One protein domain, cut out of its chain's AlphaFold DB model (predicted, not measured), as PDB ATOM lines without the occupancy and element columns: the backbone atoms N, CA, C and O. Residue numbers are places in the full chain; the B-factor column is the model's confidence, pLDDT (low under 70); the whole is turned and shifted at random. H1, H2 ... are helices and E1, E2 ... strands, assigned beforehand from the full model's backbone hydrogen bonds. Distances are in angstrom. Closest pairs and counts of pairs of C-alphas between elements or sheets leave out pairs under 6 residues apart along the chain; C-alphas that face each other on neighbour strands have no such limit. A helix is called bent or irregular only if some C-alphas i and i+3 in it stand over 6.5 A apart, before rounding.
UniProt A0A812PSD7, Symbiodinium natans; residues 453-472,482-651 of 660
ATOM      1  N   ARG A 453     -46.003  35.815  41.878       59.72
ATOM      2  CA  ARG A 453     -45.871  34.404  42.276       59.72
ATOM      3  C   ARG A 453     -44.431  33.918  42.291       59.72
ATOM      4  O   ARG A 453     -44.053  33.189  43.205       59.72
ATOM      5  N   ALA A 454     -43.655  34.290  41.277       60.75
ATOM      6  CA  ALA A 454     -42.240  33.964  41.227       60.75
ATOM      7  C   ALA A 454     -41.509  34.570  42.436       60.75
ATOM      8  O   ALA A 454     -40.772  33.858  43.112       60.75
ATOM      9  N   GLU A 455     -41.804  35.830  42.762       66.69
ATOM     10  CA  GLU A 455     -41.277  36.535  43.935       66.69
ATOM     11  C   GLU A 455     -41.701  35.875  45.254       66.69
ATOM     12  O   GLU A 455     -40.872  35.710  46.144       66.69
ATOM     13  N   ALA A 456     -42.957  35.429  45.386       63.31
ATOM     14  CA  ALA A 456     -43.418  34.724  46.586       63.31
ATOM     15  C   ALA A 456     -42.697  33.378  46.798       63.31
ATOM     16  O   ALA A 456     -42.325  33.047  47.924       63.31
ATOM     17  N   ILE A 457     -42.454  32.614  45.723       62.81
ATOM     18  CA  ILE A 457     -41.650  31.381  45.786       62.81
ATOM     19  C   ILE A 457     -40.205  31.687  46.166       62.81
ATOM     20  O   ILE A 457     -39.641  31.003  47.019       62.81
ATOM     21  N   GLU A 458     -39.610  32.710  45.556       66.88
ATOM     22  CA  GLU A 458     -38.247  33.136  45.864       66.88
ATOM     23  C   GLU A 458     -38.119  33.547  47.339       66.88
ATOM     24  O   GLU A 458     -37.194  33.114  48.030       66.88
ATOM     25  N   ALA A 459     -39.091  34.309  47.848       70.44
ATOM     26  CA  ALA A 459     -39.153  34.742  49.238       70.44
ATOM     27  C   ALA A 459     -39.319  33.564  50.211       70.44
ATOM     28  O   ALA A 459     -38.623  33.513  51.226       70.44
ATOM     29  N   GLU A 460     -40.178  32.588  49.900       73.50
ATOM     30  CA  GLU A 460     -40.359  31.406  50.747       73.50
ATOM     31  C   GLU A 460     -39.112  30.531  50.780       73.50
ATOM     32  O   GLU A 460     -38.664  30.134  51.856       73.50
ATOM     33  N   LEU A 461     -38.489  30.285  49.631       67.75
ATOM     34  CA  LEU A 461     -37.241  29.534  49.582       67.75
ATOM     35  C   LEU A 461     -36.101  30.270  50.315       67.75
ATOM     36  O   LEU A 461     -35.315  29.637  51.026       67.75
ATOM     37  N   ALA A 462     -36.040  31.603  50.220       73.38
ATOM     38  CA  ALA A 462     -35.082  32.418  50.967       73.38
ATOM     39  C   ALA A 462     -35.314  32.337  52.485       73.38
ATOM     40  O   ALA A 462     -34.363  32.136  53.244       73.38
ATOM     41  N   ARG A 463     -36.573  32.423  52.932       79.88
ATOM     42  CA  ARG A 463     -36.961  32.296  54.345       79.88
ATOM     43  C   ARG A 463     -36.584  30.931  54.912       79.88
ATOM     44  O   ARG A 463     -36.009  30.847  55.994       79.88
ATOM     45  N   LEU A 464     -36.885  29.858  54.181       69.62
ATOM     46  CA  LEU A 464     -36.550  28.494  54.590       69.62
ATOM     47  C   LEU A 464     -35.034  28.290  54.724       69.62
ATOM     48  O   LEU A 464     -34.582  27.618  55.649       69.62
ATOM     49  N   ARG A 465     -34.238  28.931  53.861       71.75
ATOM     50  CA  ARG A 465     -32.776  28.946  53.977       71.75
ATOM     51  C   ARG A 465     -32.290  29.716  55.205       71.75
ATOM     52  O   ARG A 465     -31.390  29.241  55.896       71.75
ATOM     53  N   GLN A 466     -32.854  30.889  55.479       77.12
ATOM     54  CA  GLN A 466     -32.494  31.675  56.661       77.12
ATOM     55  C   GLN A 466     -32.738  30.861  57.940       77.12
ATOM     56  O   GLN A 466     -31.825  30.648  58.733       77.12
ATOM     57  N   LEU A 467     -33.924  30.261  58.049       72.25
ATOM     58  CA  LEU A 467     -34.299  29.339  59.123       72.25
ATOM     59  C   LEU A 467     -33.365  28.119  59.255       72.25
ATOM     60  O   LEU A 467     -33.138  27.597  60.351       72.25
ATOM     61  N   ALA A 468     -32.803  27.646  58.142       69.19
ATOM     62  CA  ALA A 468     -31.834  26.559  58.155       69.19
ATOM     63  C   ALA A 468     -30.450  26.988  58.681       69.19
ATOM     64  O   ALA A 468     -29.740  26.136  59.206       69.19
ATOM     65  N   THR A 469     -30.075  28.265  58.570       72.00
ATOM     66  CA  THR A 469     -28.705  28.752  58.833       72.00
ATOM     67  C   THR A 469     -28.540  29.524  60.139       72.00
ATOM     68  O   THR A 469     -27.449  29.507  60.705       72.00
ATOM     69  N   GLU A 470     -29.585  30.181  60.641       70.56
ATOM     70  CA  GLU A 470     -29.502  30.969  61.872       70.56
ATOM     71  C   GLU A 470     -29.609  30.078  63.128       70.56
ATOM     72  O   GLU A 470     -30.492  29.218  63.245       70.56
ATOM     73  N   GLU A 471     -28.692  30.276  64.086       58.72
ATOM     74  CA  GLU A 471     -28.918  29.859  65.474       58.72
ATOM     75  C   GLU A 471     -30.099  30.676  66.023       58.72
ATOM     76  O   GLU A 471     -30.158  31.882  65.773       58.72
ATOM     77  N   PRO A 472     -31.062  30.052  66.729       57.16
ATOM     78  CA  PRO A 472     -32.257  30.750  67.187       57.16
ATOM     79  C   PRO A 472     -31.859  31.986  68.015       57.16
ATOM     80  O   PRO A 472     -31.068  31.849  68.955       57.16
ATOM     81  N   GLU A 482     -39.687  25.744  65.668       61.34
ATOM     82  CA  GLU A 482     -38.587  24.793  65.601       61.34
ATOM     83  C   GLU A 482     -38.577  24.215  64.193       61.34
ATOM     84  O   GLU A 482     -39.466  23.464  63.786       61.34
ATOM     85  N   VAL A 483     -37.577  24.628  63.421       62.34
ATOM     86  CA  VAL A 483     -37.354  24.122  62.078       62.34
ATOM     87  C   VAL A 483     -37.020  22.647  62.246       62.34
ATOM     88  O   VAL A 483     -36.021  22.335  62.902       62.34
ATOM     89  N   PRO A 484     -37.817  21.723  61.684       73.75
ATOM     90  CA  PRO A 484     -37.534  20.308  61.836       73.75
ATOM     91  C   PRO A 484     -36.092  20.026  61.376       73.75
ATOM     92  O   PRO A 484     -35.742  20.418  60.258       73.75
ATOM     93  N   PRO A 485     -35.248  19.330  62.165       75.12
ATOM     94  CA  PRO A 485     -33.850  19.055  61.796       75.12
ATOM     95  C   PRO A 485     -33.704  18.398  60.417       75.12
ATOM     96  O   PRO A 485     -32.729  18.598  59.694       75.12
ATOM     97  N   GLN A 486     -34.729  17.641  60.029       74.56
ATOM     98  CA  GLN A 486     -34.850  16.985  58.736       74.56
ATOM     99  C   GLN A 486     -34.925  18.000  57.584       74.56
ATOM    100  O   GLN A 486     -34.294  17.792  56.552       74.56
ATOM    101  N   LEU A 487     -35.653  19.107  57.765       72.00
ATOM    102  CA  LEU A 487     -35.783  20.161  56.762       72.00
ATOM    103  C   LEU A 487     -34.465  20.927  56.595       72.00
ATOM    104  O   LEU A 487     -34.048  21.177  55.468       72.00
ATOM    105  N   ARG A 488     -33.764  21.216  57.699       75.06
ATOM    106  CA  ARG A 488     -32.419  21.816  57.667       75.06
ATOM    107  C   ARG A 488     -31.439  20.941  56.878       75.06
ATOM    108  O   ARG A 488     -30.849  21.406  55.908       75.06
ATOM    109  N   SER A 489     -31.351  19.654  57.223       79.12
ATOM    110  CA  SER A 489     -30.492  18.685  56.522       79.12
ATOM    111  C   SER A 489     -30.867  18.507  55.043       79.12
ATOM    112  O   SER A 489     -30.013  18.245  54.193       79.12
ATOM    113  N   PHE A 490     -32.148  18.638  54.700       81.00
ATOM    114  CA  PHE A 490     -32.586  18.636  53.309       81.00
ATOM    115  C   PHE A 490     -32.095  19.869  52.547       81.00
ATOM    116  O   PHE A 490     -31.513  19.706  51.478       81.00
ATOM    117  N   PHE A 491     -32.256  21.076  53.096       76.69
ATOM    118  CA  PHE A 491     -31.774  22.295  52.440       76.69
ATOM    119  C   PHE A 491     -30.256  22.318  52.289       76.69
ATOM    120  O   PHE A 491     -29.770  22.691  51.228       76.69
ATOM    121  N   GLU A 492     -29.504  21.868  53.294       80.25
ATOM    122  CA  GLU A 492     -28.047  21.738  53.190       80.25
ATOM    123  C   GLU A 492     -27.640  20.816  52.034       80.25
ATOM    124  O   GLU A 492     -26.770  21.171  51.241       80.25
ATOM    125  N   ARG A 493     -28.314  19.669  51.878       82.62
ATOM    126  CA  ARG A 493     -28.077  18.761  50.744       82.62
ATOM    127  C   ARG A 493     -28.487  19.374  49.411       82.62
ATOM    128  O   ARG A 493     -27.761  19.221  48.435       82.62
ATOM    129  N   LEU A 494     -29.623  20.067  49.367       81.31
ATOM    130  CA  LEU A 494     -30.107  20.732  48.158       81.31
ATOM    131  C   LEU A 494     -29.125  21.821  47.697       81.31
ATOM    132  O   LEU A 494     -28.834  21.914  46.511       81.31
ATOM    133  N   LEU A 495     -28.567  22.583  48.642       77.94
ATOM    134  CA  LEU A 495     -27.554  23.622  48.413       77.94
ATOM    135  C   LEU A 495     -26.196  23.059  47.981       77.94
ATOM    136  O   LEU A 495     -25.463  23.717  47.250       77.94
ATOM    137  N   GLN A 496     -25.845  21.861  48.443       82.19
ATOM    138  CA  GLN A 496     -24.626  21.164  48.025       82.19
ATOM    139  C   GLN A 496     -24.798  20.424  46.693       82.19
ATOM    140  O   GLN A 496     -23.810  19.973  46.108       82.19
ATOM    141  N   SER A 497     -26.034  20.273  46.209       83.00
ATOM    142  CA  SER A 497     -26.297  19.583  44.955       83.00
ATOM    143  C   SER A 497     -25.806  20.413  43.772       83.00
ATOM    144  O   SER A 497     -26.109  21.595  43.646       83.00
ATOM    145  N   GLN A 498     -25.095  19.770  42.845       85.50
ATOM    146  CA  GLN A 498     -24.705  20.397  41.576       85.50
ATOM    147  C   GLN A 498     -25.898  20.599  40.634       85.50
ATOM    148  O   GLN A 498     -25.813  21.388  39.690       85.50
ATOM    149  N   LYS A 499     -26.994  19.866  40.874       89.06
ATOM    150  CA  LYS A 499     -28.211  19.929  40.074       89.06
ATOM    151  C   LYS A 499     -29.460  19.808  40.946       89.06
ATOM    152  O   LYS A 499     -29.545  18.885  41.751       89.06
ATOM    153  N   VAL A 500     -30.437  20.684  40.743       87.81
ATOM    154  CA  VAL A 500     -31.749  20.628  41.408       87.81
ATOM    155  C   VAL A 500     -32.831  20.354  40.371       87.81
ATOM    156  O   VAL A 500     -32.920  21.045  39.354       87.81
ATOM    157  N   LYS A 501     -33.661  19.341  40.622       90.88
ATOM    158  CA  LYS A 501     -34.829  19.020  39.796       90.88
ATOM    159  C   LYS A 501     -36.098  19.605  40.403       90.88
ATOM    160  O   LYS A 501     -36.468  19.262  41.525       90.88
ATOM    161  N   VAL A 502     -36.786  20.450  39.646       89.81
ATOM    162  CA  VAL A 502     -38.057  21.071  40.034       89.81
ATOM    163  C   VAL A 502     -39.166  20.533  39.138       89.81
ATOM    164  O   VAL A 502     -39.020  20.532  37.920       89.81
ATOM    165  N   VAL A 503     -40.286  20.104  39.713       91.75
ATOM    166  CA  VAL A 503     -41.474  19.696  38.951       91.75
ATOM    167  C   VAL A 503     -42.682  20.508  39.399       91.75
ATOM    168  O   VAL A 503     -43.023  20.506  40.575       91.75
ATOM    169  N   ASP A 504     -43.340  21.194  38.470       89.88
ATOM    170  CA  ASP A 504     -44.548  21.993  38.711       89.88
ATOM    171  C   ASP A 504     -45.771  21.265  38.146       89.88
ATOM    172  O   ASP A 504     -45.934  21.139  36.929       89.88
ATOM    173  N   LEU A 505     -46.595  20.717  39.043       89.12
ATOM    174  CA  LEU A 505     -47.739  19.876  38.692       89.12
ATOM    175  C   LEU A 505     -48.994  20.726  38.500       89.12
ATOM    176  O   LEU A 505     -49.400  21.462  39.403       89.12
ATOM    177  N   ALA A 506     -49.636  20.574  37.341       87.19
ATOM    178  CA  ALA A 506     -50.650  21.495  36.831       87.19
ATOM    179  C   ALA A 506     -50.173  22.956  36.885       87.19
ATOM    180  O   ALA A 506     -50.902  23.858  37.307       87.19
ATOM    181  N   GLY A 507     -48.914  23.172  36.490       83.81
ATOM    182  CA  GLY A 507     -48.260  24.479  36.547       83.81
ATOM    183  C   GLY A 507     -48.808  25.493  35.540       83.81
ATOM    184  O   GLY A 507     -48.385  26.654  35.547       83.81
ATOM    185  N   GLY A 508     -49.730  25.076  34.662       86.69
ATOM    186  CA  GLY A 508     -50.249  25.856  33.550       86.69
ATOM    187  C   GLY A 508     -49.091  26.435  32.733       86.69
ATOM    188  O   GLY A 508     -48.245  25.682  32.256       86.69
ATOM    189  N   PRO A 509     -48.961  27.765  32.640       80.19
ATOM    190  CA  PRO A 509     -47.881  28.420  31.902       80.19
ATOM    191  C   PRO A 509     -46.499  28.355  32.582       80.19
ATOM    192  O   PRO A 509     -45.539  28.893  32.042       80.19
ATOM    193  N   GLY A 510     -46.356  27.701  33.744       81.25
ATOM    194  CA  GLY A 510     -45.046  27.408  34.348       81.25
ATOM    195  C   GLY A 510     -44.457  28.502  35.237       81.25
ATOM    196  O   GLY A 510     -43.252  28.527  35.479       81.25
ATOM    197  N   CYS A 511     -45.285  29.419  35.735       76.06
ATOM    198  CA  CYS A 511     -44.830  30.543  36.557       76.06
ATOM    199  C   CYS A 511     -44.149  30.125  37.872       76.06
ATOM    200  O   CYS A 511     -43.159  30.739  38.272       76.06
ATOM    201  N   CYS A 512     -44.634  29.065  38.526       77.25
ATOM    202  CA  CYS A 512     -44.045  28.578  39.771       77.25
ATOM    203  C   CYS A 512     -42.682  27.933  39.485       77.25
ATOM    204  O   CYS A 512     -41.700  28.248  40.160       77.25
ATOM    205  N   ALA A 513     -42.610  27.089  38.447       80.94
ATOM    206  CA  ALA A 513     -41.356  26.510  37.967       80.94
ATOM    207  C   ALA A 513     -40.311  27.581  37.623       80.94
ATOM    208  O   ALA A 513     -39.155  27.448  38.022       80.94
ATOM    209  N   ALA A 514     -40.710  28.659  36.941       76.50
ATOM    210  CA  ALA A 514     -39.818  29.766  36.603       76.50
ATOM    211  C   ALA A 514     -39.288  30.502  37.847       76.50
ATOM    212  O   ALA A 514     -38.098  30.814  37.913       76.50
ATOM    213  N   GLY A 515     -40.139  30.745  38.850       72.81
ATOM    214  CA  GLY A 515     -39.722  31.345  40.123       72.81
ATOM    215  C   GLY A 515     -38.707  30.484  40.873       72.81
ATOM    216  O   GLY A 515     -37.648  30.967  41.272       72.81
ATOM    217  N   ALA A 516     -38.974  29.180  40.985       75.69
ATOM    218  CA  ALA A 516     -38.031  28.240  41.586       75.69
ATOM    219  C   ALA A 516     -36.713  28.170  40.796       75.69
ATOM    220  O   ALA A 516     -35.636  28.189  41.391       75.69
ATOM    221  N   TRP A 517     -36.783  28.150  39.462       82.31
ATOM    222  CA  TRP A 517     -35.604  28.171  38.600       82.31
ATOM    223  C   TRP A 517     -34.733  29.407  38.851       82.31
ATOM    224  O   TRP A 517     -33.530  29.262  39.068       82.31
ATOM    225  N   ARG A 518     -35.327  30.607  38.916       75.75
ATOM    226  CA  ARG A 518     -34.602  31.852  39.232       75.75
ATOM    227  C   ARG A 518     -33.959  31.811  40.614       75.75
ATOM    228  O   ARG A 518     -32.791  32.166  40.748       75.75
ATOM    229  N   PHE A 519     -34.682  31.326  41.624       76.88
ATOM    230  CA  PHE A 519     -34.145  31.206  42.978       76.88
ATOM    231  C   PHE A 519     -32.881  30.335  43.006       76.88
ATOM    232  O   PHE A 519     -31.827  30.788  43.456       76.88
ATOM    233  N   PHE A 520     -32.958  29.109  42.478       77.44
ATOM    234  CA  PHE A 520     -31.857  28.141  42.530       77.44
ATOM    235  C   PHE A 520     -30.676  28.491  41.610       77.44
ATOM    236  O   PHE A 520     -29.551  28.082  41.891       77.44
ATOM    237  N   THR A 521     -30.906  29.262  40.544       76.56
ATOM    238  CA  THR A 521     -29.840  29.754  39.652       76.56
ATOM    239  C   THR A 521     -29.216  31.076  40.109       76.56
ATOM    240  O   THR A 521     -28.182  31.471  39.570       76.56
ATOM    241  N   SER A 522     -29.797  31.756  41.103       76.38
ATOM    242  CA  SER A 522     -29.275  33.031  41.601       76.38
ATOM    243  C   SER A 522     -27.846  32.903  42.149       76.38
ATOM    244  O   SER A 522     -27.469  31.886  42.739       76.38
ATOM    245  N   GLU A 523     -27.050  33.973  42.033       70.38
ATOM    246  CA  GLU A 523     -25.677  34.026  42.569       70.38
ATOM    247  C   GLU A 523     -25.624  33.686  44.067       70.38
ATOM    248  O   GLU A 523     -24.658  33.100  44.555       70.38
ATOM    249  N   ARG A 524     -26.708  33.985  44.796       65.12
ATOM    250  CA  ARG A 524     -26.849  33.692  46.227       65.12
ATOM    251  C   ARG A 524     -26.857  32.196  46.531       65.12
ATOM    252  O   ARG A 524     -26.505  31.820  47.650       65.12
ATOM    253  N   MET A 525     -27.294  31.358  45.595       62.22
ATOM    254  CA  MET A 525     -27.428  29.907  45.762       62.22
ATOM    255  C   MET A 525     -26.225  29.123  45.226       62.22
ATOM    256  O   MET A 525     -26.171  27.914  45.414       62.22
ATOM    257  N   GLY A 526     -25.247  29.805  44.619       61.62
ATOM    258  CA  GLY A 526     -24.058  29.171  44.056       61.62
ATOM    259  C   GLY A 526     -24.387  28.371  42.800       61.62
ATOM    260  O   GLY A 526     -24.339  27.153  42.839       61.62
ATOM    261  N   SER A 527     -24.740  29.058  41.704       58.72
ATOM    262  CA  SER A 527     -24.837  28.540  40.322       58.72
ATOM    263  C   SER A 527     -25.074  27.024  40.204       58.72
ATOM    264  O   SER A 527     -24.236  26.283  39.684       58.72
ATOM    265  N   CYS A 528     -26.216  26.568  40.715       73.94
ATOM    266  CA  CYS A 528     -26.663  25.189  40.590       73.94
ATOM    267  C   CYS A 528     -27.362  25.006  39.238       73.94
ATOM    268  O   CYS A 528     -28.119  25.877  38.801       73.94
ATOM    269  N   ALA A 529     -27.135  23.880  38.557       82.31
ATOM    270  CA  ALA A 529     -27.891  23.566  37.349       82.31
ATOM    271  C   ALA A 529     -29.338  23.217  37.729       82.31
ATOM    272  O   ALA A 529     -29.570  22.296  38.507       82.31
ATOM    273  N   VAL A 530     -30.332  23.906  37.170       84.19
ATOM    274  CA  VAL A 530     -31.742  23.606  37.463       84.19
ATOM    275  C   VAL A 530     -32.398  22.934  36.268       84.19
ATOM    276  O   VAL A 530     -32.388  23.467  35.162       84.19
ATOM    277  N   GLU A 531     -32.995  21.769  36.502       88.88
ATOM    278  CA  GLU A 531     -33.901  21.118  35.556       88.88
ATOM    279  C   GLU A 531     -35.326  21.301  36.064       88.88
ATOM    280  O   GLU A 531     -35.730  20.665  37.034       88.88
ATOM    281  N   ALA A 532     -36.068  22.206  35.432       87.75
ATOM    282  CA  ALA A 532     -37.442  22.497  35.799       87.75
ATOM    283  C   ALA A 532     -38.400  21.933  34.742       87.75
ATOM    284  O   ALA A 532     -38.288  22.258  33.558       87.75
ATOM    285  N   THR A 533     -39.330  21.086  35.176       90.06
ATOM    286  CA  THR A 533     -40.356  20.465  34.337       90.06
ATOM    287  C   THR A 533     -41.736  20.950  34.761       90.06
ATOM    288  O   THR A 533     -42.087  20.879  35.935       90.06
ATOM    289  N   VAL A 534     -42.546  21.402  33.810       86.94
ATOM    290  CA  VAL A 534     -43.958  21.716  34.028       86.94
ATOM    291  C   VAL A 534     -44.807  20.607  33.435       86.94
ATOM    292  O   VAL A 534     -44.610  20.206  32.288       86.94
ATOM    293  N   MET A 535     -45.746  20.111  34.231       88.50
ATOM    294  CA  MET A 535     -46.681  19.073  33.821       88.50
ATOM    295  C   MET A 535     -48.093  19.628  33.816       88.50
ATOM    296  O   MET A 535     -48.563  20.092  34.851       88.50
ATOM    297  N   ASP A 536     -48.784  19.568  32.680       87.00
ATOM    298  CA  ASP A 536     -50.138  20.117  32.555       87.00
ATOM    299  C   ASP A 536     -50.996  19.304  31.564       87.00
ATOM    300  O   ASP A 536     -50.446  18.777  30.590       87.00
ATOM    301  N   PRO A 537     -52.324  19.171  31.781       81.44
ATOM    302  CA  PRO A 537     -53.219  18.566  30.794       81.44
ATOM    303  C   PRO A 537     -53.533  19.463  29.600       81.44
ATOM    304  O   PRO A 537     -54.140  18.992  28.644       81.44
ATOM    305  N   VAL A 538     -53.179  20.746  29.653       81.56
ATOM    306  CA  VAL A 538     -53.417  21.688  28.560       81.56
ATOM    307  C   VAL A 538     -52.124  21.812  27.751       81.56
ATOM    308  O   VAL A 538     -51.199  22.534  28.128       81.56
ATOM    309  N   GLU A 539     -52.040  21.060  26.652       79.69
ATOM    310  CA  GLU A 539     -50.876  21.023  25.750       79.69
ATOM    311  C   GLU A 539     -50.546  22.404  25.167       79.69
ATOM    312  O   GLU A 539     -49.385  22.718  24.890       79.69
ATOM    313  N   GLU A 540     -51.552  23.270  25.062       75.81
ATOM    314  CA  GLU A 540     -51.438  24.646  24.598       75.81
ATOM    315  C   GLU A 540     -50.556  25.522  25.495       75.81
ATOM    316  O   GLU A 540     -50.282  26.652  25.110       75.81
ATOM    317  N   TRP A 541     -50.083  25.049  26.654       76.00
ATOM    318  CA  TRP A 541     -49.074  25.761  27.449       76.00
ATOM    319  C   TRP A 541     -47.629  25.442  27.072       76.00
ATOM    320  O   TRP A 541     -46.745  26.208  27.448       76.00
ATOM    321  N   SER A 542     -47.383  24.370  26.315       77.12
ATOM    322  CA  SER A 542     -46.038  23.879  25.970       77.12
ATOM    323  C   SER A 542     -45.094  24.956  25.423       77.12
ATOM    324  O   SER A 542     -43.911  24.988  25.772       77.12
ATOM    325  N   TRP A 543     -45.618  25.884  24.619       70.75
ATOM    326  CA  TRP A 543     -44.841  26.982  24.039       70.75
ATOM    327  C   TRP A 543     -44.330  27.977  25.093       70.75
ATOM    328  O   TRP A 543     -43.219  28.489  24.953       70.75
ATOM    329  N   CYS A 544     -45.083  28.224  26.174       68.75
ATOM    330  CA  CYS A 544     -44.639  29.087  27.274       68.75
ATOM    331  C   CYS A 544     -43.387  28.515  27.944       68.75
ATOM    332  O   CYS A 544     -42.489  29.254  28.340       68.75
ATOM    333  N   HIS A 545     -43.318  27.192  28.078       74.00
ATOM    334  CA  HIS A 545     -42.214  26.515  28.755       74.00
ATOM    335  C   HIS A 545     -40.959  26.492  27.904       74.00
ATOM    336  O   HIS A 545     -39.894  26.821  28.419       74.00
ATOM    337  N   GLU A 546     -41.092  26.211  26.605       71.44
ATOM    338  CA  GLU A 546     -39.978  26.317  25.658       71.44
ATOM    339  C   GLU A 546     -39.371  27.730  25.695       71.44
ATOM    340  O   GLU A 546     -38.152  27.880  25.777       71.44
ATOM    341  N   MET A 547     -40.217  28.767  25.751       54.66
ATOM    342  CA  MET A 547     -39.777  30.161  25.890       54.66
ATOM    343  C   MET A 547     -39.039  30.454  27.202       54.66
ATOM    344  O   MET A 547     -38.131  31.283  27.220       54.66
ATOM    345  N   LEU A 548     -39.421  29.798  28.298       64.81
ATOM    346  CA  LEU A 548     -38.817  29.976  29.621       64.81
ATOM    347  C   LEU A 548     -37.613  29.047  29.865       64.81
ATOM    348  O   LEU A 548     -37.051  29.059  30.960       64.81
ATOM    349  N   GLY A 549     -37.219  28.234  28.878       75.25
ATOM    350  CA  GLY A 549     -36.183  27.207  29.043       75.25
ATOM    351  C   GLY A 549     -36.593  26.080  29.999       75.25
ATOM    352  O   GLY A 549     -35.737  25.376  30.536       75.25
ATOM    353  N   LEU A 550     -37.896  25.923  30.233       82.06
ATOM    354  CA  LEU A 550     -38.487  24.882  31.062       82.06
ATOM    355  C   LEU A 550     -38.845  23.684  30.181       82.06
ATOM    356  O   LEU A 550     -39.272  23.830  29.036       82.06
ATOM    357  N   GLN A 551     -38.723  22.477  30.720       89.44
ATOM    358  CA  GLN A 551     -39.250  21.295  30.046       89.44
ATOM    359  C   GLN A 551     -40.769  21.251  30.228       89.44
ATOM    360  O   GLN A 551     -41.251  21.384  31.349       89.44
ATOM    361  N   PHE A 552     -41.530  21.006  29.164       89.75
ATOM    362  CA  PHE A 552     -42.956  20.701  29.279       89.75
ATOM    363  C   PHE A 552     -43.211  19.211  29.102       89.75
ATOM    364  O   PHE A 552     -42.623  18.571  28.229       89.75
ATOM    365  N   ARG A 553     -44.129  18.667  29.899       88.94
ATOM    366  CA  ARG A 553     -44.680  17.331  29.688       88.94
ATOM    367  C   ARG A 553     -46.196  17.373  29.758       88.94
ATOM    368  O   ARG A 553     -46.775  17.600  30.818       88.94
ATOM    369  N   HIS A 554     -46.826  17.101  28.623       87.56
ATOM    370  CA  HIS A 554     -48.266  16.913  28.574       87.56
ATOM    371  C   HIS A 554     -48.663  15.668  29.379       87.56
ATOM    372  O   HIS A 554     -48.034  14.616  29.259       87.56
ATOM    373  N   SER A 555     -49.718  15.777  30.183       86.31
ATOM    374  CA  SER A 555     -50.256  14.654  30.951       86.31
ATOM    375  C   SER A 555     -51.776  14.689  30.944       86.31
ATOM    376  O   SER A 555     -52.366  15.686  31.340       86.31
ATOM    377  N   ALA A 556     -52.425  13.596  30.541       77.44
ATOM    378  CA  ALA A 556     -53.876  13.563  30.331       77.44
ATOM    379  C   ALA A 556     -54.700  13.894  31.592       77.44
ATOM    380  O   ALA A 556     -55.854  14.318  31.490       77.44
ATOM    381  N   SER A 557     -54.131  13.714  32.789       80.25
ATOM    382  CA  SER A 557     -54.783  14.067  34.045       80.25
ATOM    383  C   SER A 557     -53.789  14.354  35.172       80.25
ATOM    384  O   SER A 557     -52.663  13.869  35.181       80.25
ATOM    385  N   LEU A 558     -54.253  15.049  36.218       74.25
ATOM    386  CA  LEU A 558     -53.512  15.220  37.480       74.25
ATOM    387  C   LEU A 558     -53.061  13.891  38.110       74.25
ATOM    388  O   LEU A 558     -52.083  13.865  38.848       74.25
ATOM    389  N   SER A 559     -53.796  12.797  37.879       77.00
ATOM    390  CA  SER A 559     -53.417  11.485  38.417       77.00
ATOM    391  C   SER A 559     -52.275  10.857  37.631       77.00
ATOM    392  O   SER A 559     -51.426  10.214  38.241       77.00
ATOM    393  N   ASP A 560     -52.248  11.065  36.316       78.62
ATOM    394  CA  ASP A 560     -51.200  10.540  35.441       78.62
ATOM    395  C   ASP A 560     -49.880  11.270  35.685       78.62
ATOM    396  O   ASP A 560     -48.828  10.643  35.683       78.62
ATOM    397  N   MET A 561     -49.926  12.556  36.050       81.94
ATOM    398  CA  MET A 561     -48.720  13.304  36.417       81.94
ATOM    399  C   MET A 561     -47.941  12.684  37.586       81.94
ATOM    400  O   MET A 561     -46.723  12.827  37.671       81.94
ATOM    401  N   LEU A 562     -48.633  11.997  38.500       78.44
ATOM    402  CA  LEU A 562     -48.013  11.315  39.640       78.44
ATOM    403  C   LEU A 562     -47.397   9.961  39.273       78.44
ATOM    404  O   LEU A 562     -46.726   9.368  40.111       78.44
ATOM    405  N   LEU A 563     -47.663   9.458  38.067       76.94
ATOM    406  CA  LEU A 563     -47.135   8.193  37.555       76.94
ATOM    407  C   LEU A 563     -45.915   8.396  36.643       76.94
ATOM    408  O   LEU A 563     -45.275   7.423  36.267       76.94
ATOM    409  N   GLU A 564     -45.575   9.644  36.326       75.56
ATOM    410  CA  GLU A 564     -44.461   9.995  35.445       75.56
ATOM    411  C   GLU A 564     -43.119  10.047  36.186       75.56
ATOM    412  O   GLU A 564     -42.992  10.655  37.254       75.56
ATOM    413  N   ASP A 565     -42.078   9.490  35.564       68.25
ATOM    414  CA  ASP A 565     -40.724   9.358  36.129       68.25
ATOM    415  C   ASP A 565     -40.099  10.690  36.581       68.25
ATOM    416  O   ASP A 565     -39.302  10.741  37.524       68.25
ATOM    417  N   CYS A 566     -40.445  11.800  35.923       67.38
ATOM    418  CA  CYS A 566     -39.937  13.120  36.294       67.38
ATOM    419  C   CYS A 566     -40.423  13.547  37.684       67.38
ATOM    420  O   CYS A 566     -39.629  14.066  38.467       67.38
ATOM    421  N   THR A 567     -41.671  13.236  38.045       73.50
ATOM    422  CA  THR A 567     -42.233  13.527  39.373       73.50
ATOM    423  C   THR A 567     -41.510  12.730  40.457       73.50
ATOM    424  O   THR A 567     -41.168  13.273  41.506       73.50
ATOM    425  N   PHE A 568     -41.167  11.471  40.174       70.94
ATOM    426  CA  PHE A 568     -40.399  10.612  41.082       70.94
ATOM    427  C   PHE A 568     -38.920  10.966  41.185       70.94
ATOM    428  O   PHE A 568     -38.226  10.411  42.031       70.94
ATOM    429  N   THR A 569     -38.396  11.848  40.337       80.81
ATOM    430  CA  THR A 569     -36.996  12.286  40.416       80.81
ATOM    431  C   THR A 569     -36.846  13.734  40.868       80.81
ATOM    432  O   THR A 569     -35.715  14.175  41.047       80.81
ATOM    433  N   ALA A 570     -37.949  14.435  41.137       85.06
ATOM    434  CA  ALA A 570     -37.950  15.812  41.610       85.06
ATOM    435  C   ALA A 570     -37.309  15.953  43.001       85.06
ATOM    436  O   ALA A 570     -37.568  15.154  43.904       85.06
ATOM    437  N   ASP A 571     -36.495  16.987  43.191       85.69
ATOM    438  CA  ASP A 571     -36.048  17.434  44.514       85.69
ATOM    439  C   ASP A 571     -37.072  18.410  45.117       85.69
ATOM    440  O   ASP A 571     -37.316  18.403  46.325       85.69
ATOM    441  N   VAL A 572     -37.731  19.204  44.265       86.31
ATOM    442  CA  VAL A 572     -38.798  20.140  44.638       86.31
ATOM    443  C   VAL A 572     -40.030  19.893  43.774       86.31
ATOM    444  O   VAL A 572     -39.931  19.873  42.548       86.31
ATOM    445  N   VAL A 573     -41.198  19.747  44.398       88.88
ATOM    446  CA  VAL A 573     -42.490  19.675  43.703       88.88
ATOM    447  C   VAL A 573     -43.323  20.898  44.054       88.88
ATOM    448  O   VAL A 573     -43.565  21.185  45.226       88.88
ATOM    449  N   LEU A 574     -43.784  21.603  43.030       87.25
ATOM    450  CA  LEU A 574     -44.631  22.778  43.151       87.25
ATOM    451  C   LEU A 574     -46.077  22.404  42.823       87.25
ATOM    452  O   LEU A 574     -46.356  21.680  41.867       87.25
ATOM    453  N   LEU A 575     -46.999  22.898  43.644       85.81
ATOM    454  CA  LEU A 575     -48.440  22.726  43.492       85.81
ATOM    455  C   LEU A 575     -49.101  24.106  43.494       85.81
ATOM    456  O   LEU A 575     -49.687  24.541  44.490       85.81
ATOM    457  N   GLY A 576     -48.992  24.810  42.368       75.94
ATOM    458  CA  GLY A 576     -49.686  26.077  42.156       75.94
ATOM    459  C   GLY A 576     -51.154  25.829  41.826       75.94
ATOM    460  O   GLY A 576     -51.471  25.402  40.726       75.94
ATOM    461  N   TRP A 577     -52.076  26.080  42.761       70.38
ATOM    462  CA  TRP A 577     -53.535  25.893  42.589       70.38
ATOM    463  C   TRP A 577     -54.036  24.471  42.310       70.38
ATOM    464  O   TRP A 577     -55.241  24.230  42.439       70.38
ATOM    465  N   ALA A 578     -53.158  23.502  42.049       66.31
ATOM    466  CA  ALA A 578     -53.509  22.084  41.988       66.31
ATOM    467  C   ALA A 578     -54.302  21.633  43.235       66.31
ATOM    468  O   ALA A 578     -55.183  20.781  43.133       66.31
ATOM    469  N   MET A 579     -54.092  22.282  44.390       65.00
ATOM    470  CA  MET A 579     -54.871  22.114  45.630       65.00
ATOM    471  C   MET A 579     -56.386  22.220  45.454       65.00
ATOM    472  O   MET A 579     -57.146  21.471  46.080       65.00
ATOM    473  N   SER A 580     -56.829  23.160  44.617       60.06
ATOM    474  CA  SER A 580     -58.250  23.401  44.361       60.06
ATOM    475  C   SER A 580     -58.895  22.215  43.639       60.06
ATOM    476  O   SER A 580     -60.083  21.939  43.817       60.06
ATOM    477  N   PHE A 581     -58.093  21.456  42.888       61.62
ATOM    478  CA  PHE A 581     -58.533  20.338  42.055       61.62
ATOM    479  C   PHE A 581     -58.195  18.963  42.668       61.62
ATOM    480  O   PHE A 581     -58.911  17.979  42.437       61.62
ATOM    481  N   ALA A 582     -57.181  18.891  43.531       65.19
ATOM    482  CA  ALA A 582     -56.718  17.675  44.189       65.19
ATOM    483  C   ALA A 582     -57.819  17.033  45.057       65.19
ATOM    484  O   ALA A 582     -58.399  17.639  45.965       65.19
ATOM    485  N   CYS A 583     -58.157  15.776  44.760       70.25
ATOM    486  CA  CYS A 583     -58.983  14.925  45.627       70.25
ATOM    487  C   CYS A 583     -58.134  14.266  46.716       70.25
ATOM    488  O   CYS A 583     -56.910  14.258  46.653       70.25
ATOM    489  N   LYS A 584     -58.788  13.638  47.702       70.69
ATOM    490  CA  LYS A 584     -58.099  12.808  48.702       70.69
ATOM    491  C   LYS A 584     -57.189  11.761  48.041       70.69
ATOM    492  O   LYS A 584     -56.037  11.626  48.422       70.69
ATOM    493  N   SER A 585     -57.684  11.096  46.996       71.25
ATOM    494  CA  SER A 585     -56.912  10.080  46.279       71.25
ATOM    495  C   SER A 585     -55.671  10.634  45.577       71.25
ATOM    496  O   SER A 585     -54.745   9.869  45.347       71.25
ATOM    497  N   PHE A 586     -55.622  11.930  45.246       78.94
ATOM    498  CA  PHE A 586     -54.409  12.564  44.722       78.94
ATOM    499  C   PHE A 586     -53.319  12.620  45.798       78.94
ATOM    500  O   PHE A 586     -52.195  12.214  45.536       78.94
ATOM    501  N   TRP A 587     -53.660  13.023  47.025       75.94
ATOM    502  CA  TRP A 587     -52.719  13.033  48.152       75.94
ATOM    503  C   TRP A 587     -52.265  11.642  48.547       75.94
ATOM    504  O   TRP A 587     -51.071  11.424  48.717       75.94
ATOM    505  N   ASP A 588     -53.202  10.699  48.644       74.38
ATOM    506  CA  ASP A 588     -52.874   9.308  48.956       74.38
ATOM    507  C   ASP A 588     -51.880   8.762  47.911       74.38
ATOM    508  O   ASP A 588     -50.879   8.145  48.267       74.38
ATOM    509  N   ARG A 589     -52.091   9.070  46.622       76.12
ATOM    510  CA  ARG A 589     -51.167   8.701  45.539       76.12
ATOM    511  C   ARG A 589     -49.839   9.443  45.604       76.12
ATOM    512  O   ARG A 589     -48.821   8.804  45.396       76.12
ATOM    513  N   LEU A 590     -49.827  10.736  45.921       79.25
ATOM    514  CA  LEU A 590     -48.597  11.512  46.088       79.25
ATOM    515  C   LEU A 590     -47.754  10.938  47.239       79.25
ATOM    516  O   LEU A 590     -46.561  10.699  47.082       79.25
ATOM    517  N   HIS A 591     -48.376  10.626  48.376       76.69
ATOM    518  CA  HIS A 591     -47.706   9.983  49.506       76.69
ATOM    519  C   HIS A 591     -47.178   8.592  49.161       76.69
ATOM    520  O   HIS A 591     -46.047   8.276  49.519       76.69
ATOM    521  N   VAL A 592     -47.968   7.765  48.470       74.75
ATOM    522  CA  VAL A 592     -47.525   6.441  48.010       74.75
ATOM    523  C   VAL A 592     -46.362   6.579  47.027       74.75
ATOM    524  O   VAL A 592     -45.355   5.894  47.189       74.75
ATOM    525  N   ALA A 593     -46.458   7.509  46.077       72.75
ATOM    526  CA  ALA A 593     -45.438   7.761  45.070       72.75
ATOM    527  C   ALA A 593     -44.087   8.130  45.707       72.75
ATOM    528  O   ALA A 593     -43.065   7.508  45.418       72.75
ATOM    529  N   PHE A 594     -44.081   9.076  46.650       73.81
ATOM    530  CA  PHE A 594     -42.857   9.476  47.350       73.81
ATOM    531  C   PHE A 594     -42.409   8.469  48.419       73.81
ATOM    532  O   PHE A 594     -41.212   8.292  48.631       73.81
ATOM    533  N   GLY A 595     -43.339   7.749  49.053       72.62
ATOM    534  CA  GLY A 595     -43.035   6.704  50.034       72.62
ATOM    535  C   GLY A 595     -42.380   5.463  49.423       72.62
ATOM    536  O   GLY A 595     -41.579   4.806  50.081       72.62
ATOM    537  N   GLN A 596     -42.676   5.159  48.157       71.69
ATOM    538  CA  GLN A 596     -42.101   4.020  47.435       71.69
ATOM    539  C   GLN A 596     -40.880   4.390  46.575       71.69
ATOM    540  O   GLN A 596     -40.225   3.505  46.025       71.69
ATOM    541  N   ARG A 597     -40.525   5.678  46.494       71.12
ATOM    542  CA  ARG A 597     -39.436   6.205  45.652       71.12
ATOM    543  C   ARG A 597     -38.105   5.473  45.845       71.12
ATOM    544  O   ARG A 597     -37.455   5.120  44.865       71.12
ATOM    545  N   GLY A 598     -37.731   5.187  47.093       64.38
ATOM    546  CA  GLY A 598     -36.484   4.479  47.410       64.38
ATOM    547  C   GLY A 598     -36.438   3.024  46.925       64.38
ATOM    548  O   GLY A 598     -35.351   2.492  46.726       64.38
ATOM    549  N   ALA A 599     -37.595   2.388  46.707       67.69
ATOM    550  CA  ALA A 599     -37.680   1.024  46.185       67.69
ATOM    551  C   ALA A 599     -37.604   0.977  44.650       67.69
ATOM    552  O   ALA A 599     -37.033   0.040  44.099       67.69
ATOM    553  N   TYR A 600     -38.162   1.981  43.965       63.00
ATOM    554  CA  TYR A 600     -38.222   2.019  42.500       63.00
ATOM    555  C   TYR A 600     -37.006   2.680  41.845       63.00
ATOM    556  O   TYR A 600     -36.661   2.326  40.720       63.00
ATOM    557  N   LEU A 601     -36.338   3.609  42.535       69.19
ATOM    558  CA  LEU A 601     -35.197   4.351  41.996       69.19
ATOM    559  C   LEU A 601     -34.006   4.322  42.973       69.19
ATOM    560  O   LEU A 601     -33.785   5.289  43.713       69.19
ATOM    561  N   PRO A 602     -33.220   3.226  42.987       65.88
ATOM    562  CA  PRO A 602     -32.028   3.119  43.823       65.88
ATOM    563  C   PRO A 602     -31.060   4.280  43.552       65.88
ATOM    564  O   PRO A 602     -30.654   4.506  42.413       65.88
ATOM    565  N   GLY A 603     -30.698   5.028  44.597       65.00
ATOM    566  CA  GLY A 603     -29.790   6.181  44.506       65.00
ATOM    567  C   GLY A 603     -30.464   7.543  44.293       65.00
ATOM    568  O   GLY A 603     -29.770   8.556  44.306       65.00
ATOM    569  N   CYS A 604     -31.791   7.605  44.144       63.31
ATOM    570  CA  CYS A 604     -32.519   8.876  44.190       63.31
ATOM    571  C   CYS A 604     -32.762   9.329  45.637       63.31
ATOM    572  O   CYS A 604     -33.003   8.507  46.525       63.31
ATOM    573  N   ASN A 605     -32.755  10.646  45.866       65.56
ATOM    574  CA  ASN A 605     -33.138  11.227  47.152       65.56
ATOM    575  C   ASN A 605     -34.544  10.744  47.531       65.56
ATOM    576  O   ASN A 605     -35.501  10.976  46.799       65.56
ATOM    577  N   SER A 606     -34.694  10.087  48.683       64.62
ATOM    578  CA  SER A 606     -36.003   9.610  49.156       64.62
ATOM    579  C   SER A 606     -36.938  10.744  49.581       64.62
ATOM    580  O   SER A 606     -38.090  10.481  49.914       64.62
ATOM    581  N   GLN A 607     -36.445  11.985  49.584       77.62
ATOM    582  CA  GLN A 607     -37.149  13.162  50.063       77.62
ATOM    583  C   GLN A 607     -37.351  14.183  48.948       77.62
ATOM    584  O   GLN A 607     -36.453  14.405  48.138       77.62
ATOM    585  N   ALA A 608     -38.524  14.809  48.934       81.31
ATOM    586  CA  ALA A 608     -38.803  15.990  48.126       81.31
ATOM    587  C   ALA A 608     -39.445  17.076  48.987       81.31
ATOM    588  O   ALA A 608     -40.244  16.778  49.884       81.31
ATOM    589  N   LEU A 609     -39.108  18.329  48.687       81.69
ATOM    590  CA  LEU A 609     -39.789  19.494  49.237       81.69
ATOM    591  C   LEU A 609     -41.048  19.759  48.421       81.69
ATOM    592  O   LEU A 609     -40.969  19.995  47.217       81.69
ATOM    593  N   ILE A 610     -42.203  19.740  49.077       81.88
ATOM    594  CA  ILE A 610     -43.472  20.108  48.458       81.88
ATOM    595  C   ILE A 610     -43.776  21.550  48.832       81.88
ATOM    596  O   ILE A 610     -43.820  21.870  50.018       81.88
ATOM    597  N   ILE A 611     -43.995  22.404  47.831       80.19
ATOM    598  CA  ILE A 611     -44.424  23.789  48.031       80.19
ATOM    599  C   ILE A 611     -45.797  23.973  47.403       80.19
ATOM    600  O   ILE A 611     -45.997  23.775  46.203       80.19
ATOM    601  N   VAL A 612     -46.751  24.374  48.229       79.44
ATOM    602  CA  VAL A 612     -48.124  24.660  47.828       79.44
ATOM    603  C   VAL A 612     -48.352  26.160  47.866       79.44
ATOM    604  O   VAL A 612     -48.086  26.786  48.888       79.44
ATOM    605  N   MET A 613     -48.922  26.707  46.790       73.88
ATOM    606  CA  MET A 613     -49.362  28.101  46.734       73.88
ATOM    607  C   MET A 613     -50.861  28.202  46.476       73.88
ATOM    608  O   MET A 613     -51.367  27.639  45.498       73.88
ATOM    609  N   ASP A 614     -51.551  28.982  47.308       71.00
ATOM    610  CA  ASP A 614     -52.980  29.264  47.155       71.00
ATOM    611  C   ASP A 614     -53.307  30.749  47.394       71.00
ATOM    612  O   ASP A 614     -52.574  31.447  48.095       71.00
ATOM    613  N   ARG A 615     -54.393  31.247  46.787       57.34
ATOM    614  CA  ARG A 615     -54.810  32.659  46.865       57.34
ATOM    615  C   ARG A 615     -55.933  32.814  47.902       57.34
ATOM    616  O   ARG A 615     -56.991  32.218  47.729       57.34
ATOM    617  N   GLY A 616     -55.729  33.643  48.931       53.03
ATOM    618  CA  GLY A 616     -56.784  34.087  49.863       53.03
ATOM    619  C   GLY A 616     -57.397  32.998  50.757       53.03
ATOM    620  O   GLY A 616     -58.590  32.700  50.653       53.03
ATOM    621  N   LEU A 617     -56.609  32.426  51.673       46.81
ATOM    622  CA  LEU A 617     -57.116  31.433  52.635       46.81
ATOM    623  C   LEU A 617     -58.028  32.032  53.712       46.81
ATOM    624  O   LEU A 617     -58.815  31.302  54.307       46.81
ATOM    625  N   ASP A 618     -57.978  33.342  53.927       40.75
ATOM    626  CA  ASP A 618     -58.703  34.047  54.988       40.75
ATOM    627  C   ASP A 618     -60.227  33.886  54.840       40.75
ATOM    628  O   ASP A 618     -60.976  33.915  55.818       40.75
ATOM    629  N   GLN A 619     -60.697  33.661  53.606       38.75
ATOM    630  CA  GLN A 619     -62.112  33.460  53.287       38.75
ATOM    631  C   GLN A 619     -62.515  31.983  53.138       38.75
ATOM    632  O   GLN A 619     -63.707  31.665  53.092       38.75
ATOM    633  N   LEU A 620     -61.559  31.052  53.114       39.28
ATOM    634  CA  LEU A 620     -61.820  29.616  53.048       39.28
ATOM    635  C   LEU A 620     -61.691  29.012  54.451       39.28
ATOM    636  O   LEU A 620     -60.644  28.516  54.841       39.28
ATOM    637  N   ARG A 621     -62.780  28.986  55.231       38.72
ATOM    638  CA  ARG A 621     -62.824  28.128  56.433       38.72
ATOM    639  C   ARG A 621     -62.782  26.656  55.998       38.72
ATOM    640  O   ARG A 621     -63.805  26.095  55.598       38.72
ATOM    641  N   PHE A 622     -61.605  26.033  56.064       50.06
ATOM    642  CA  PHE A 622     -61.342  24.653  55.638       50.06
ATOM    643  C   PHE A 622     -61.976  23.607  56.563       50.06
ATOM    644  O   PHE A 622     -61.311  22.918  57.324       50.06
ATOM    645  N   LYS A 623     -63.285  23.389  56.449       48.66
ATOM    646  CA  LYS A 623     -63.962  22.321  57.199       48.66
ATOM    647  C   LYS A 623     -63.588  20.930  56.655       48.66
ATOM    648  O   LYS A 623     -64.111  20.488  55.639       48.66
ATOM    649  N   ASP A 624     -62.600  20.285  57.286       52.00
ATOM    650  CA  ASP A 624     -62.748  19.016  58.040       52.00
ATOM    651  C   ASP A 624     -61.579  18.012  57.931       52.00
ATOM    652  O   ASP A 624     -61.445  17.170  58.820       52.00
ATOM    653  N   LYS A 625     -60.685  18.070  56.926       52.16
ATOM    654  CA  LYS A 625     -59.535  17.119  56.846       52.16
ATOM    655  C   LYS A 625     -58.226  17.656  56.253       52.16
ATOM    656  O   LYS A 625     -57.173  17.209  56.680       52.16
ATOM    657  N   ARG A 626     -58.264  18.606  55.313       56.97
ATOM    658  CA  ARG A 626     -57.043  19.178  54.696       56.97
ATOM    659  C   ARG A 626     -56.302  20.122  55.639       56.97
ATOM    660  O   ARG A 626     -55.083  20.118  55.668       56.97
ATOM    661  N   GLU A 627     -57.048  20.854  56.462       58.31
ATOM    662  CA  GLU A 627     -56.489  21.685  57.529       58.31
ATOM    663  C   GLU A 627     -55.684  20.838  58.526       58.31
ATOM    664  O   GLU A 627     -54.586  21.220  58.895       58.31
ATOM    665  N   ARG A 628     -56.150  19.623  58.857       58.75
ATOM    666  CA  ARG A 628     -55.402  18.687  59.715       58.75
ATOM    667  C   ARG A 628     -54.100  18.200  59.087       58.75
ATOM    668  O   ARG A 628     -53.171  17.920  59.827       58.75
ATOM    669  N   GLU A 629     -54.044  18.067  57.760       59.78
ATOM    670  CA  GLU A 629     -52.817  17.709  57.030       59.78
ATOM    671  C   GLU A 629     -51.820  18.875  57.022       59.78
ATOM    672  O   GLU A 629     -50.645  18.666  57.298       59.78
ATOM    673  N   LEU A 630     -52.303  20.103  56.797       57.50
ATOM    674  CA  LEU A 630     -51.491  21.329  56.829       57.50
ATOM    675  C   LEU A 630     -51.099  21.764  58.253       57.50
ATOM    676  O   LEU A 630     -50.166  22.538  58.420       57.50
ATOM    677  N   GLN A 631     -51.786  21.255  59.277       60.56
ATOM    678  CA  GLN A 631     -51.459  21.426  60.697       60.56
ATOM    679  C   GLN A 631     -50.593  20.281  61.254       60.56
ATOM    680  O   GLN A 631     -50.346  20.234  62.460       60.56
ATOM    681  N   LYS A 632     -50.145  19.327  60.421       67.12
ATOM    682  CA  LYS A 632     -49.251  18.263  60.895       67.12
ATOM    683  C   LYS A 632     -47.907  18.847  61.348       67.12
ATOM    684  O   LYS A 632     -47.413  19.793  60.732       67.12
ATOM    685  N   PRO A 633     -47.273  18.251  62.375       55.91
ATOM    686  CA  PRO A 633     -45.914  18.608  62.758       55.91
ATOM    687  C   PRO A 633     -44.975  18.580  61.544       55.91
ATOM    688  O   PRO A 633     -44.920  17.580  60.829       55.91
ATOM    689  N   GLY A 634     -44.250  19.678  61.315       59.97
ATOM    690  CA  GLY A 634     -43.283  19.815  60.223       59.97
ATOM    691  C   GLY A 634     -43.779  20.521  58.956       59.97
ATOM    692  O   GLY A 634     -42.985  20.683  58.030       59.97
ATOM    693  N   VAL A 635     -45.039  20.969  58.910       67.50
ATOM    694  CA  VAL A 635     -45.522  21.895  57.873       67.50
ATOM    695  C   VAL A 635     -45.206  23.330  58.292       67.50
ATOM    696  O   VAL A 635     -45.590  23.765  59.377       67.50
ATOM    697  N   LEU A 636     -44.513  24.075  57.432       68.19
ATOM    698  CA  LEU A 636     -44.243  25.495  57.632       68.19
ATOM    699  C   LEU A 636     -45.225  26.331  56.812       68.19
ATOM    700  O   LEU A 636     -45.486  26.035  55.645       68.19
ATOM    701  N   TRP A 637     -45.759  27.380  57.432       73.38
ATOM    702  CA  TRP A 637     -46.745  28.278  56.836       73.38
ATOM    703  C   TRP A 637     -46.258  29.729  56.869       73.38
ATOM    704  O   TRP A 637     -45.728  30.186  57.886       73.38
ATOM    705  N   LYS A 638     -46.455  30.455  55.761       69.88
ATOM    706  CA  LYS A 638     -46.224  31.900  55.682       69.88
ATOM    707  C   LYS A 638     -47.206  32.568  54.719       69.88
ATOM    708  O   LYS A 638     -47.468  32.072  53.624       69.88
ATOM    709  N   ASP A 639     -47.723  33.711  55.152       66.69
ATOM    710  CA  ASP A 639     -48.557  34.603  54.356       66.69
ATOM    711  C   ASP A 639     -47.688  35.679  53.674       66.69
ATOM    712  O   ASP A 639     -46.904  36.363  54.341       66.69
ATOM    713  N   TYR A 640     -47.815  35.791  52.349       53.75
ATOM    714  CA  TYR A 640     -47.177  36.799  51.496       53.75
ATOM    715  C   TYR A 640     -48.223  37.762  50.894       53.75
ATOM    716  O   TYR A 640     -48.061  38.272  49.785       53.75
ATOM    717  N   GLY A 641     -49.334  37.988  51.601       69.06
ATOM    718  CA  GLY A 641     -50.432  38.860  51.198       69.06
ATOM    719  C   GLY A 641     -51.411  38.137  50.278       69.06
ATOM    720  O   GLY A 641     -52.285  37.399  50.717       69.06
ATOM    721  N   ALA A 642     -51.289  38.336  48.963       53.09
ATOM    722  CA  ALA A 642     -52.217  37.708  48.017       53.09
ATOM    723  C   ALA A 642     -52.032  36.182  47.907       53.09
ATOM    724  O   ALA A 642     -52.924  35.510  47.387       53.09
ATOM    725  N   ASN A 643     -50.897  35.639  48.360       55.91
ATOM    726  CA  ASN A 643     -50.571  34.218  48.282       55.91
ATOM    727  C   ASN A 643     -50.156  33.682  49.651       55.91
ATOM    728  O   ASN A 643     -49.315  34.269  50.331       55.91
ATOM    729  N   VAL A 644     -50.673  32.507  49.991       59.69
ATOM    730  CA  VAL A 644     -50.206  31.731  51.133       59.69
ATOM    731  C   VAL A 644     -49.370  30.561  50.640       59.69
ATOM    732  O   VAL A 644     -49.799  29.823  49.748       59.69
ATOM    733  N   CYS A 645     -48.201  30.378  51.256       68.31
ATOM    734  CA  CYS A 645     -47.308  29.262  50.979       68.31
ATOM    735  C   CYS A 645     -47.318  28.246  52.128       68.31
ATOM    736  O   CYS A 645     -47.199  28.615  53.300       68.31
ATOM    737  N   PHE A 646     -47.413  26.961  51.777       72.25
ATOM    738  CA  PHE A 646     -47.130  25.847  52.682       72.25
ATOM    739  C   PHE A 646     -45.952  25.047  52.160       72.25
ATOM    740  O   PHE A 646     -45.880  24.767  50.961       72.25
ATOM    741  N   SER A 647     -45.072  24.631  53.063       75.38
ATOM    742  CA  SER A 647     -43.924  23.802  52.721       75.38
ATOM    743  C   SER A 647     -43.741  22.652  53.707       75.38
ATOM    744  O   SER A 647     -43.881  22.819  54.919       75.38
ATOM    745  N   TRP A 648     -43.470  21.455  53.186       77.50
ATOM    746  CA  TRP A 648     -43.136  20.278  53.995       77.50
ATOM    747  C   TRP A 648     -42.356  19.246  53.176       77.50
ATOM    748  O   TRP A 648     -42.282  19.328  51.949       77.50
ATOM    749  N   MET A 649     -41.779  18.256  53.858       75.94
ATOM    750  CA  MET A 649     -41.052  17.166  53.206       75.94
ATOM    751  C   MET A 649     -41.887  15.894  53.110       75.94
ATOM    752  O   MET A 649     -42.503  15.468  54.088       75.94
ATOM    753  N   LEU A 650     -41.856  15.247  51.945       71.38
ATOM    754  CA  LEU A 650     -42.377  13.894  51.755       71.38
ATOM    755  C   LEU A 650     -41.231  12.891  51.660       71.38
ATOM    756  O   LEU A 650     -40.268  13.148  50.949       71.38
ATOM    757  N   GLY A 651     -41.372  11.749  52.338       63.31
ATOM    758  CA  GLY A 651     -40.404  10.646  52.335       63.31
ATOM    759  C   GLY A 651     -39.967  10.241  53.743       63.31
ATOM    760  O   GLY A 651     -39.765  11.094  54.608       63.31
TER     761      GLY A 651
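This is residues 453 to 472 and 482 to 651 of the 660 residues of a protein of Symbiodinium natans (UniProt A0A812PSD7). A twisted sheet of seven strands runs through the middle, with H1, H3 and H4 over one face and the short H6 over the opposite face; H2 lies across E7, and H8 packs on H5 and only grazes the sheet. Beyond E5 a loop sticks out with residues 619 to 624 before the short H9. The printed part has 190 residues with nine named helices and seven named strands, in the order H1 H2 E1 H3 E2 H4 E3 H5 H6 E4 H7 H8 E5 H9 E6 E7. The sheet's order is E3 E2 E1 E4 E5 E7 E6, mixed, and the class is mixed, helices and strands. The whole is compact, with a radius of gyration of the C-alphas of 15.7 A and spans of 46 by 43 by 37 A.

H1, residues 453 to 469, begins with C-alpha 453 at (-45.871, 34.404, 42.276) and is 24.5 A long. H2 is residues 485 to 496, 16.7 A; E1 is 499 to 505, 19.6 A; H3 is 511 to 521, 15.3 A. E2, residues 529 to 536, begins at (-27.891, 23.566, 37.349) and is 23.0 A long. H4 is 539 to 547, E3 551 to 554, H5 560 to 563, H6 565 to 569, E4 572 to 576 and H7 578 to 581. H8 is 584 to 600, 23.5 A, with a kink of 32 degrees near residue 594. H4 and H8 are irregular: C-alphas 540 and 543 are 7.0 A apart, and C-alphas 595 and 598 are 7.4 A apart. E5 is 608 to 615, 23.1 A; H9 is 626 to 630; E6 is 636 to 639. E7, residues 643 to 650, is 22.2 A long and ends at (-42.377, 13.894, 51.755).

From edge strand E3 to edge strand E6 the strands' lines turn by 95 degrees. E3 and E2 are parallel, with N 534 and O 551 at 2.8 A; E2 and E1 are parallel, with N 502 and O 531 at 2.8 A. E1 and E4 are parallel, with N 574 and O 503 at 2.8 A, as are E4 and E5, with N 573 and O 609 at 2.8 A. E5 and E7 are antiparallel, with N 610 and O 648 at 2.9 A; E6 and E7 form a hairpin, with N 636 and O 647 at 2.9 A. Strand-helix-strand units, parallel neighbour strands joined through helices, are E1 H3 E2, E2 H4 E3 and E4 H7 H8 E5; split ones, with other strands between, are E3 H5 H6 E4 and E5 H9 E6; their crossovers are right-handed. H3 runs along E1 at 10 degrees on the local plane, at a height over the sheet of 7.7 A. H1 touches H3, the closest C-alphas being those of Ala 454 and Gly 515, 3.8 A, at a steep tilt of 41 degrees. H8 touches H5 with residues 589 to 593 alone, the closest C-alphas being those of Leu 562 and Leu 590, 6.5 A. H7 and H9 only graze the sheet. Every O i to N i+4 pair is within hydrogen-bond range in H1, H2, H3, H6 and H9; H4 has 2 of 5, with 4 of 6 O i to N i+3 pairs, H8 has 11 of 13, and H5 and H7 are too short for such a pair.

The C-alphas farthest apart, of Pro 472 and Glu 540, are 47.1 A apart. Residues 473 to 481 are not printed, and C-alphas 472 and 482 are 8.8 A apart across this cut. Of the links printed whole, none is long. Mean pLDDT of the printed part is 72.5; 67 residues are under 70, among them 598 to 606 and 615 to 636.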